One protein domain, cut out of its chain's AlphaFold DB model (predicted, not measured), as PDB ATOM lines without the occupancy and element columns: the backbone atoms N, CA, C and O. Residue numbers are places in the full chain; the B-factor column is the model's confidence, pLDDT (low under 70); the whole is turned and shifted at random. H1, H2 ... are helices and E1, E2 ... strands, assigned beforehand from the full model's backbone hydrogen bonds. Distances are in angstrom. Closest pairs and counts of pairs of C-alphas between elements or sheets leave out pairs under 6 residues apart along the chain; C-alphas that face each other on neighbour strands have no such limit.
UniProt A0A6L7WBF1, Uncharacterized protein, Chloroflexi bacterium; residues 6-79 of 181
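Overview. This is residues 6 to 79 of the 181 residues of an uncharacterized protein of Chloroflexi bacterium (UniProt A0A6L7WBF1). What shape is this domain? A small sheet of three strands, E2, E1 and E3, has two short helices, H2 and H3, packed over it, while H1 sits off the sheet and residues 14 to 28 and 43 to 58 form long loops. What is it made of? The printed part has 74 residues, in the order H1 E1 H2 E2 H3 E3, mixed in class, with under half, 35, in named elements; the sheet, E2 E1 E3, is antiparallel. How large is it? It is compact, with a radius of gyration of the C-alphas of 11.8 A and spans of 33 by 25 by 18 A.

Arrangement. Where is H1? H1, residues 6 to 13, is not on the sheet. How do the strands pair? E1, residues 29 to 34, is antiparallel to E2, residues 59 to 63, with N 32 and O 61 within hydrogen-bond range at 3.0 A. It is also antiparallel to E3, residues 76 to 78, with N 31 and O 76 at 2.8 A. Which helices are on the sheet? H2, residues 37 to 42, and H3, residues 65 to 71, make two layers with it, helices on one face; the closest C-alphas are Tyr 42 and Thr 61 for H2 and E2, 5.5 A, and Val 30 and Gly 65 for E1 and H3, 5.9 A. E2, H3, E3 form a split strand-helix-strand unit, E1 between its strands, with a right-handed crossover. Every O i to N i+4 pair is within hydrogen-bond range in H1 and H3, but 0 of 2 in H2, where 2 of 3 O i to N i+3 pairs are.

Along the chain. Where does H1 begin? C-alpha 6 is at (288.785, 120.520, 297.218), and H1 is 10.5 A long. How long are the others? E1 measures 14.9 A, H2 9.9 A, E2 12.8 A, H3 10.0 A and E3 6.3 A, ending with C-alpha 78 at (300.178, 134.606, 303.922).

Size, cuts and confidence. Which links are long? H1 to E1 and H2 to E2 are long, and the printed part has no cut. Where is confidence low? The pLDDT is under 70 at residues 6 to 15, 47 to 48, 50 to 51 and 53 to 54.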
ATOM      1  N   GLU A   6     289.653 120.699 296.061       64.12
ATOM      2  CA  GLU A   6     288.785 120.520 297.218       64.12
ATOM      3  C   GLU A   6     289.632 120.105 298.414       64.12
ATOM      4  O   GLU A   6     289.516 120.705 299.482       64.12
ATOM      5  N   ASN A   7     290.573 119.184 298.209       65.19
ATOM      6  CA  ASN A   7     291.530 118.781 299.229       65.19
ATOM      7  C   ASN A   7     292.465 119.930 299.650       65.19
ATOM      8  O   ASN A   7     292.626 120.165 300.843       65.19
ATOM      9  N   ALA A   8     293.026 120.711 298.723       61.59
ATOM     10  CA  ALA A   8     293.898 121.840 299.075       61.59
ATOM     11  C   ALA A   8     293.169 122.949 299.865       61.59
ATOM     12  O   ALA A   8     293.711 123.476 300.838       61.59
ATOM     13  N   ILE A   9     291.923 123.271 299.502       65.44
ATOM     14  CA  ILE A   9     291.073 124.202 300.260       65.44
ATOM     15  C   ILE A   9     290.722 123.601 301.631       65.44
ATOM     16  O   ILE A   9     290.824 124.285 302.649       65.44
ATOM     17  N   ASN A  10     290.400 122.307 301.689       64.12
ATOM     18  CA  ASN A  10     290.145 121.611 302.951       64.12
ATOM     19  C   ASN A  10     291.391 121.562 303.855       64.12
ATOM     20  O   ASN A  10     291.260 121.613 305.075       64.12
ATOM     21  N   GLN A  11     292.600 121.510 303.294       65.12
ATOM     22  CA  GLN A  11     293.848 121.583 304.058       65.12
ATOM     23  C   GLN A  11     294.065 122.972 304.669       65.12
ATOM     24  O   GLN A  11     294.452 123.066 305.836       65.12
ATOM     25  N   ILE A  12     293.722 124.041 303.938       63.12
ATOM     26  CA  ILE A  12     293.706 125.408 304.484       63.12
ATOM     27  C   ILE A  12     292.738 125.491 305.673       63.12
ATOM     28  O   ILE A  12     293.104 126.037 306.715       63.12
ATOM     29  N   PHE A  13     291.553 124.886 305.561       64.31
ATOM     30  CA  PHE A  13     290.584 124.793 306.666       64.31
ATOM     31  C   PHE A  13     291.130 123.956 307.840       64.31
ATOM     32  O   PHE A  13     290.977 124.301 309.008       64.31
ATOM     33  N   ALA A  14     291.910 122.912 307.553       63.19
ATOM     34  CA  ALA A  14     292.628 122.136 308.563       63.19
ATOM     35  C   ALA A  14     293.877 122.844 309.141       63.19
ATOM     36  O   ALA A  14     294.627 122.223 309.899       63.19
ATOM     37  N   ARG A  15     294.117 124.125 308.805       67.25
ATOM     38  CA  ARG A  15     295.292 124.931 309.205       67.25
ATOM     39  C   ARG A  15     296.639 124.343 308.780       67.25
ATOM     40  O   ARG A  15     297.667 124.653 309.379       67.25
ATOM     41  N   ARG A  16     296.646 123.499 307.751       78.25
ATOM     42  CA  ARG A  16     297.858 122.905 307.192       78.25
ATOM     43  C   ARG A  16     298.064 123.465 305.795       78.25
ATOM     44  O   ARG A  16     297.268 123.200 304.901       78.25
ATOM     45  N   LEU A  17     299.118 124.252 305.608       87.00
ATOM     46  CA  LEU A  17     299.442 124.779 304.289       87.00
ATOM     47  C   LEU A  17     300.415 123.857 303.579       87.00
ATOM     48  O   LEU A  17     301.539 123.662 304.031       87.00
ATOM     49  N   THR A  18     299.980 123.349 302.434       89.44
ATOM     50  CA  THR A  18     300.785 122.495 301.567       89.44
ATOM     51  C   THR A  18     301.026 123.221 300.255       89.44
ATOM     52  O   THR A  18     300.094 123.726 299.626       89.44
ATOM     53  N   CYS A  19     302.278 123.284 299.810       91.31
ATOM     54  CA  CYS A  19     302.596 123.859 298.509       91.31
ATOM     55  C   CYS A  19     302.019 122.986 297.380       91.31
ATOM     56  O   CYS A  19     302.437 121.835 297.256       91.31
ATOM     57  N   PRO A  20     301.173 123.512 296.477       88.75
ATOM     58  CA  PRO A  20     300.563 122.701 295.418       88.75
ATOM     59  C   PRO A  20     301.567 122.228 294.354       88.75
ATOM     60  O   PRO A  20     301.244 121.388 293.521       88.75
ATOM     61  N   ARG A  21     302.791 122.770 294.350       91.38
ATOM     62  CA  ARG A  21     303.845 122.370 293.410       91.38
ATOM     63  C   ARG A  21     304.762 121.276 293.944       91.38
ATOM     64  O   ARG A  21     305.095 120.367 293.192       91.38
ATOM     65  N   CYS A  22     305.270 121.439 295.163       93.56
ATOM     66  CA  CYS A  22     306.284 120.549 295.737       93.56
ATOM     67  C   CYS A  22     305.771 119.720 296.915       93.56
ATOM     68  O   CYS A  22     306.555 118.978 297.496       93.56
ATOM     69  N   GLU A  23     304.499 119.885 297.282       90.75
ATOM     70  CA  GLU A  23     303.812 119.143 298.346       90.75
ATOM     71  C   GLU A  23     304.436 119.309 299.743       90.75
ATOM     72  O   GLU A  23     304.113 118.577 300.672       90.75
ATOM     73  N   ALA A  24     305.312 120.301 299.916       90.75
ATOM     74  CA  ALA A  24     305.901 120.619 301.210       90.75
ATOM     75  C   ALA A  24     304.881 121.308 302.125       90.75
ATOM     76  O   ALA A  24     304.238 122.278 301.707       90.75
ATOM     77  N   ASP A  25     304.810 120.849 303.375       91.44
ATOM     78  CA  ASP A  25     304.118 121.549 304.456       91.44
ATOM     79  C   ASP A  25     304.913 122.796 304.857       91.44
ATOM     80  O   ASP A  25     306.127 122.733 305.073       91.44
ATOM     81  N   VAL A  26     304.234 123.933 304.965       92.19
ATOM     82  CA  VAL A  26     304.832 125.229 305.302       92.19
ATOM     83  C   VAL A  26     303.935 126.010 306.260       92.19
ATOM     84  O   VAL A  26     302.745 125.737 306.376       92.19
ATOM     85  N   GLU A  27     304.503 126.995 306.954       91.00
ATOM     86  CA  GLU A  27     303.730 127.902 307.819       91.00
ATOM     87  C   GLU A  27     303.034 129.012 307.019       91.00
ATOM     88  O   GLU A  27     301.947 129.455 307.382       91.00
ATOM     89  N   GLU A  28     303.640 129.423 305.902       94.19
ATOM     90  CA  GLU A  28     303.153 130.492 305.031       94.19
ATOM     91  C   GLU A  28     303.313 130.107 303.555       94.19
ATOM     92  O   GLU A  28     304.303 129.484 303.147       94.19
ATOM     93  N   LEU A  29     302.366 130.542 302.723       94.94
ATOM     94  CA  LEU A  29     302.484 130.495 301.266       94.94
ATOM     95  C   LEU A  29     302.631 131.910 300.710       94.94
ATOM     96  O   LEU A  29     302.089 132.875 301.237       94.94
ATOM     97  N   VAL A  30     303.340 132.031 299.594       96.75
ATOM     98  CA  VAL A  30     303.297 133.224 298.753       96.75
ATOM     99  C   VAL A  30     302.002 133.189 297.955       96.75
ATOM    100  O   VAL A  30     301.796 132.278 297.150       96.75
ATOM    101  N   VAL A  31     301.165 134.202 298.146       95.06
ATOM    102  CA  VAL A  31     299.922 134.420 297.409       95.06
ATOM    103  C   VAL A  31     300.064 135.610 296.470       95.06
ATOM    104  O   VAL A  31     300.491 136.699 296.863       95.06
ATOM    105  N   GLY A  32     299.743 135.411 295.194       94.81
ATOM    106  CA  GLY A  32     299.908 136.450 294.188       94.81
ATOM    107  C   GLY A  32     299.141 136.177 292.909       94.81
ATOM    108  O   GLY A  32     298.879 135.038 292.541       94.81
ATOM    109  N   TYR A  33     298.808 137.247 292.200       93.62
ATOM    110  CA  TYR A  33     298.034 137.170 290.971       93.62
ATOM    111  C   TYR A  33     298.924 137.095 289.725       93.62
ATOM    112  O   TYR A  33     299.751 137.989 289.500       93.62
ATOM    113  N   SER A  34     298.692 136.108 288.859       91.62
ATOM    114  CA  SER A  34     299.491 135.849 287.655       91.62
ATOM    115  C   SER A  34     298.631 135.556 286.421       91.62
ATOM    116  O   SER A  34     297.603 134.902 286.513       91.62
ATOM    117  N   ARG A  35     299.093 136.000 285.244       90.50
ATOM    118  CA  ARG A  35     298.567 135.577 283.927       90.50
ATOM    119  C   ARG A  35     299.427 134.503 283.252       90.50
ATOM    120  O   ARG A  35     299.124 134.070 282.151       90.50
ATOM    121  N   LYS A  36     300.550 134.106 283.865       89.81
ATOM    122  CA  LYS A  36     301.468 133.124 283.271       89.81
ATOM    123  C   LYS A  36     300.758 131.770 283.146       89.81
ATOM    124  O   LYS A  36     300.410 131.221 284.194       89.81
ATOM    125  N   PRO A  37     300.655 131.180 281.941       86.69
ATOM    126  CA  PRO A  37     300.027 129.872 281.762       86.69
ATOM    127  C   PRO A  37     300.665 128.776 282.626       86.69
ATOM    128  O   PRO A  37     299.964 127.949 283.191       86.69
ATOM    129  N   ALA A  38     301.985 128.833 282.834       87.25
ATOM    130  CA  ALA A  38     302.710 127.893 283.694       87.25
ATOM    131  C   ALA A  38     302.263 127.909 285.173       87.25
ATOM    132  O   ALA A  38     302.534 126.954 285.895       87.25
ATOM    133  N   LEU A  39     301.595 128.977 285.629       89.50
ATOM    134  CA  LEU A  39     301.093 129.109 287.003       89.50
ATOM    135  C   LEU A  39     299.597 128.829 287.134       89.50
ATOM    136  O   LEU A  39     299.102 128.710 288.253       89.50
ATOM    137  N   SER A  40     298.903 128.662 286.007       86.31
ATOM    138  CA  SER A  40     297.509 128.226 285.945       86.31
ATOM    139  C   SER A  40     297.243 126.947 286.756       86.31
ATOM    140  O   SER A  40     296.260 126.937 287.495       86.31
ATOM    141  N   PRO A  41     298.111 125.909 286.735       85.62
ATOM    142  CA  PRO A  41     297.888 124.698 287.529       85.62
ATOM    143  C   PRO A  41     297.968 124.912 289.042       85.62
ATOM    144  O   PRO A  41     297.560 124.027 289.781       85.62
ATOM    145  N   TYR A  42     298.507 126.045 289.500       87.94
ATOM    146  CA  TYR A  42     298.667 126.396 290.915       87.94
ATOM    147  C   TYR A  42     297.658 127.465 291.369       87.94
ATOM    148  O   TYR A  42     297.796 128.029 292.456       87.94
ATOM    149  N   ALA A  43     296.676 127.782 290.523       87.75
ATOM    150  CA  ALA A  43     295.569 128.663 290.853       87.75
ATOM    151  C   ALA A  43     294.320 127.837 291.211       87.75
ATOM    152  O   ALA A  43     293.791 127.153 290.329       87.75
ATOM    153  N   PRO A  44     293.819 127.903 292.459       76.94
ATOM    154  CA  PRO A  44     292.792 126.977 292.938       76.94
ATOM    155  C   PRO A  44     291.501 126.942 292.135       76.94
ATOM    156  O   PRO A  44     291.000 125.874 291.793       76.94
ATOM    157  N   ARG A  45     290.981 128.112 291.764       77.44
ATOM    158  CA  ARG A  45     289.727 128.194 291.008       77.44
ATOM    159  C   ARG A  45     289.881 127.962 289.511       77.44
ATOM    160  O   ARG A  45     288.896 127.730 288.818       77.44
ATOM    161  N   HIS A  46     291.106 127.949 288.992       76.19
ATOM    162  CA  HIS A  46     291.308 127.880 287.552       76.19
ATOM    163  C   HIS A  46     291.058 126.489 286.950       76.19
ATOM    164  O   HIS A  46     290.661 126.401 285.792       76.19
ATOM    165  N   GLN A  47     291.227 125.403 287.712       65.69
ATOM    166  CA  GLN A  47     290.993 124.046 287.188       65.69
ATOM    167  C   GLN A  47     289.552 123.800 286.724       65.69
ATOM    168  O   GLN A  47     289.324 122.885 285.943       65.69
ATOM    169  N   ASN A  48     288.599 124.609 287.189       64.81
ATOM    170  CA  ASN A  48     287.190 124.499 286.822       64.81
ATOM    171  C   ASN A  48     286.732 125.626 285.893       64.81
ATOM    172  O   ASN A  48     285.538 125.818 285.700       64.81
ATOM    173  N   CYS A  49     287.675 126.398 285.351       70.19
ATOM    174  CA  CYS A  49     287.355 127.463 284.422       70.19
ATOM    175  C   CYS A  49     286.871 126.846 283.097       70.19
ATOM    176  O   CYS A  49     287.632 126.075 282.504       70.19
ATOM    177  N   PRO A  50     285.679 127.210 282.585       64.44
ATOM    178  CA  PRO A  50     285.155 126.670 281.324       64.44
ATOM    179  C   PRO A  50     286.067 126.991 280.132       64.44
ATOM    180  O   PRO A  50     286.179 126.219 279.185       64.44
ATOM    181  N   ARG A  51     286.817 128.098 280.219       68.44
ATOM    182  CA  ARG A  51     287.806 128.517 279.216       68.44
ATOM    183  C   ARG A  51     289.137 127.743 279.298       68.44
ATOM    184  O   ARG A  51     289.965 127.890 278.403       68.44
ATOM    185  N   GLY A  52     289.372 126.939 280.341       72.44
ATOM    186  CA  GLY A  52     290.553 126.075 280.487       72.44
ATOM    187  C   GLY A  52     291.884 126.777 280.175       72.44
ATOM    188  O   GLY A  52     292.143 127.888 280.641       72.44
ATOM    189  N   ASP A  53     292.715 126.158 279.334       69.50
ATOM    190  CA  ASP A  53     294.017 126.707 278.923       69.50
ATOM    191  C   ASP A  53     293.921 128.024 278.127       69.50
ATOM    192  O   ASP A  53     294.896 128.776 278.076       69.50
ATOM    193  N   ALA A  54     292.754 128.340 277.550       69.25
ATOM    194  CA  ALA A  54     292.503 129.595 276.840       69.25
ATOM    195  C   ALA A  54     292.126 130.757 277.779       69.25
ATOM    196  O   ALA A  54     291.937 131.884 277.326       69.25
ATOM    197  N   CYS A  55     292.010 130.526 279.091       74.81
ATOM    198  CA  CYS A  55     291.713 131.606 280.025       74.81
ATOM    199  C   CYS A  55     292.949 132.474 280.295       74.81
ATOM    200  O   CYS A  55     293.903 132.084 280.980       74.81
ATOM    201  N   GLU A  56     292.872 133.698 279.774       76.69
ATOM    202  CA  GLU A  56     293.859 134.770 279.926       76.69
ATOM    203  C   GLU A  56     293.655 135.607 281.203       76.69
ATOM    204  O   GLU A  56     294.398 136.562 281.467       76.69
ATOM    205  N   ALA A  57     292.653 135.246 282.015       80.62
ATOM    206  CA  ALA A  57     292.353 135.938 283.256       80.62
ATOM    207  C   ALA A  57     293.554 135.908 284.205       80.62
ATOM    208  O   ALA A  57     294.381 134.987 284.225       80.62
ATOM    209  N   ARG A  58     293.659 136.958 285.018       85.81
ATOM    210  CA  ARG A  58     294.683 137.038 286.051       85.81
ATOM    211  C   ARG A  58     294.235 136.170 287.228       85.81
ATOM    212  O   ARG A  58     293.282 136.513 287.907       85.81
ATOM    213  N   LYS A  59     294.944 135.074 287.480       88.81
ATOM    214  CA  LYS A  59     294.551 134.039 288.442       88.81
ATOM    215  C   LYS A  59     295.265 134.232 289.772       88.81
ATOM    216  O   LYS A  59     296.461 134.544 289.778       88.81
ATOM    217  N   LEU A  60     294.566 134.020 290.883       92.12
ATOM    218  CA  LEU A  60     295.177 133.956 292.206       92.12
ATOM    219  C   LEU A  60     295.952 132.641 292.351       92.12
ATOM    220  O   LEU A  60     295.377 131.556 292.321       92.12
ATOM    221  N   THR A  61     297.269 132.738 292.484       92.88
ATOM    222  CA  THR A  61     298.193 131.607 292.590       92.88
ATOM    223  C   THR A  61     298.801 131.546 293.987       92.88
ATOM    224  O   THR A  61     299.180 132.581 294.542       92.88
ATOM    225  N   THR A  62     298.978 130.333 294.518       92.75
ATOM    226  CA  THR A  62     299.675 130.099 295.790       92.75
ATOM    227  C   THR A  62     300.808 129.084 295.661       92.75
ATOM    228  O   THR A  62     300.665 128.040 295.033       92.75
ATOM    229  N   LEU A  63     301.972 129.401 296.233       94.62
ATOM    230  CA  LEU A  63     303.179 128.561 296.211       94.62
ATOM    231  C   LEU A  63     303.996 128.774 297.491       94.62
ATOM    232  O   LEU A  63     303.964 129.861 298.055       94.62
ATOM    233  N   CYS A  64     304.801 127.801 297.930       95.44
ATOM    234  CA  CYS A  64     305.797 128.070 298.978       95.44
ATOM    235  C   CYS A  64     306.855 129.075 298.496       95.44
ATOM    236  O   CYS A  64     307.037 129.271 297.292       95.44
ATOM    237  N   GLY A  65     307.600 129.672 299.431       96.31
ATOM    238  CA  GLY A  65     308.618 130.683 299.122       96.31
ATOM    239  C   GLY A  65     309.640 130.249 298.063       96.31
ATOM    240  O   GLY A  65     309.955 131.025 297.159       96.31
ATOM    241  N   ASP A  66     310.117 129.002 298.114       97.00
ATOM    242  CA  ASP A  66     311.059 128.465 297.121       97.00
ATOM    243  C   ASP A  66     310.429 128.320 295.735       97.00
ATOM    244  O   ASP A  66     310.978 128.790 294.735       97.00
ATOM    245  N   CYS A  67     309.242 127.715 295.669       96.69
ATOM    246  CA  CYS A  67     308.528 127.529 294.411       96.69
ATOM    247  C   CYS A  67     308.141 128.871 293.785       96.69
ATOM    248  O   CYS A  67     308.289 129.039 292.575       96.69
ATOM    249  N   ALA A  68     307.704 129.836 294.595       96.88
ATOM    250  CA  ALA A  68     307.361 131.179 294.150       96.88
ATOM    251  C   ALA A  68     308.570 131.919 293.563       96.88
ATOM    252  O   ALA A  68     308.440 132.561 292.519       96.88
ATOM    253  N   ARG A  69     309.760 131.790 294.172       96.75
ATOM    254  CA  ARG A  69     311.006 132.348 293.622       96.75
ATOM    255  C   ARG A  69     311.351 131.739 292.266       96.75
ATOM    256  O   ARG A  69     311.594 132.486 291.318       96.75
ATOM    257  N   THR A  70     311.321 130.411 292.164       96.62
ATOM    258  CA  THR A  70     311.608 129.680 290.918       96.62
ATOM    259  C   THR A  70     310.657 130.091 289.796       96.62
ATOM    260  O   THR A  70     311.093 130.426 288.696       96.62
ATOM    261  N   GLU A  71     309.361 130.173 290.100       95.19
ATOM    262  CA  GLU A  71     308.321 130.569 289.144       95.19
ATOM    263  C   GLU A  71     308.225 132.082 288.901       95.19
ATOM    264  O   GLU A  71     307.471 132.564 288.041       95.19
ATOM    265  N   ARG A  72     309.002 132.867 289.656       95.56
ATOM    266  CA  ARG A  72     308.931 134.331 289.684       95.56
ATOM    267  C   ARG A  72     307.489 134.803 289.913       95.56
ATOM    268  O   ARG A  72     307.004 135.692 289.201       95.56
ATOM    269  N   LEU A  73     306.787 134.156 290.840       95.62
ATOM    270  CA  LEU A  73     305.499 134.608 291.350       95.62
ATOM    271  C   LEU A  73     305.757 135.798 292.275       95.62
ATOM    272  O   LEU A  73     306.522 135.696 293.232       95.62
ATOM    273  N   ARG A  74     305.142 136.940 291.967       94.12
ATOM    274  CA  ARG A  74     305.165 138.117 292.839       94.12
ATOM    275  C   ARG A  74     303.909 138.107 293.694       94.12
ATOM    276  O   ARG A  74     302.815 137.992 293.144       94.12
ATOM    277  N   GLY A  75     304.075 138.242 295.001       94.75
ATOM    278  CA  GLY A  75     302.991 138.103 295.959       94.75
ATOM    279  C   GLY A  75     303.408 138.488 297.373       94.75
ATOM    280  O   GLY A  75     304.553 138.888 297.595       94.75
ATOM    281  N   ALA A  76     302.471 138.356 298.303       96.00
ATOM    282  CA  ALA A  76     302.707 138.505 299.735       96.00
ATOM    283  C   ALA A  76     302.801 137.126 300.395       96.00
ATOM    284  O   ALA A  76     302.224 136.166 299.888       96.00
ATOM    285  N   LEU A  77     303.530 137.025 301.506       95.94
ATOM    286  CA  LEU A  77     303.429 135.859 302.382       95.94
ATOM    287  C   LEU A  77     302.092 135.915 303.123       95.94
ATOM    288  O   LEU A  77     301.653 136.996 303.518       95.94
ATOM    289  N   ALA A  78     301.452 134.759 303.252       93.88
ATOM    290  CA  ALA A  78     300.178 134.606 303.922       93.88
ATOM    291  C   ALA A  78     300.149 133.298 304.720       93.88
ATOM    292  O   ALA A  78     300.413 132.220 304.172       93.88
ATOM    293  N   ASP A  79     299.787 133.404 305.998       91.75
ATOM    294  CA  ASP A  79     299.411 132.260 306.828       91.75
ATOM    295  C   ASP A  79     298.040 131.688 306.409       91.75
ATOM    296  O   ASP A  79     297.361 132.202 305.514       91.75
TER     297      ASP A  79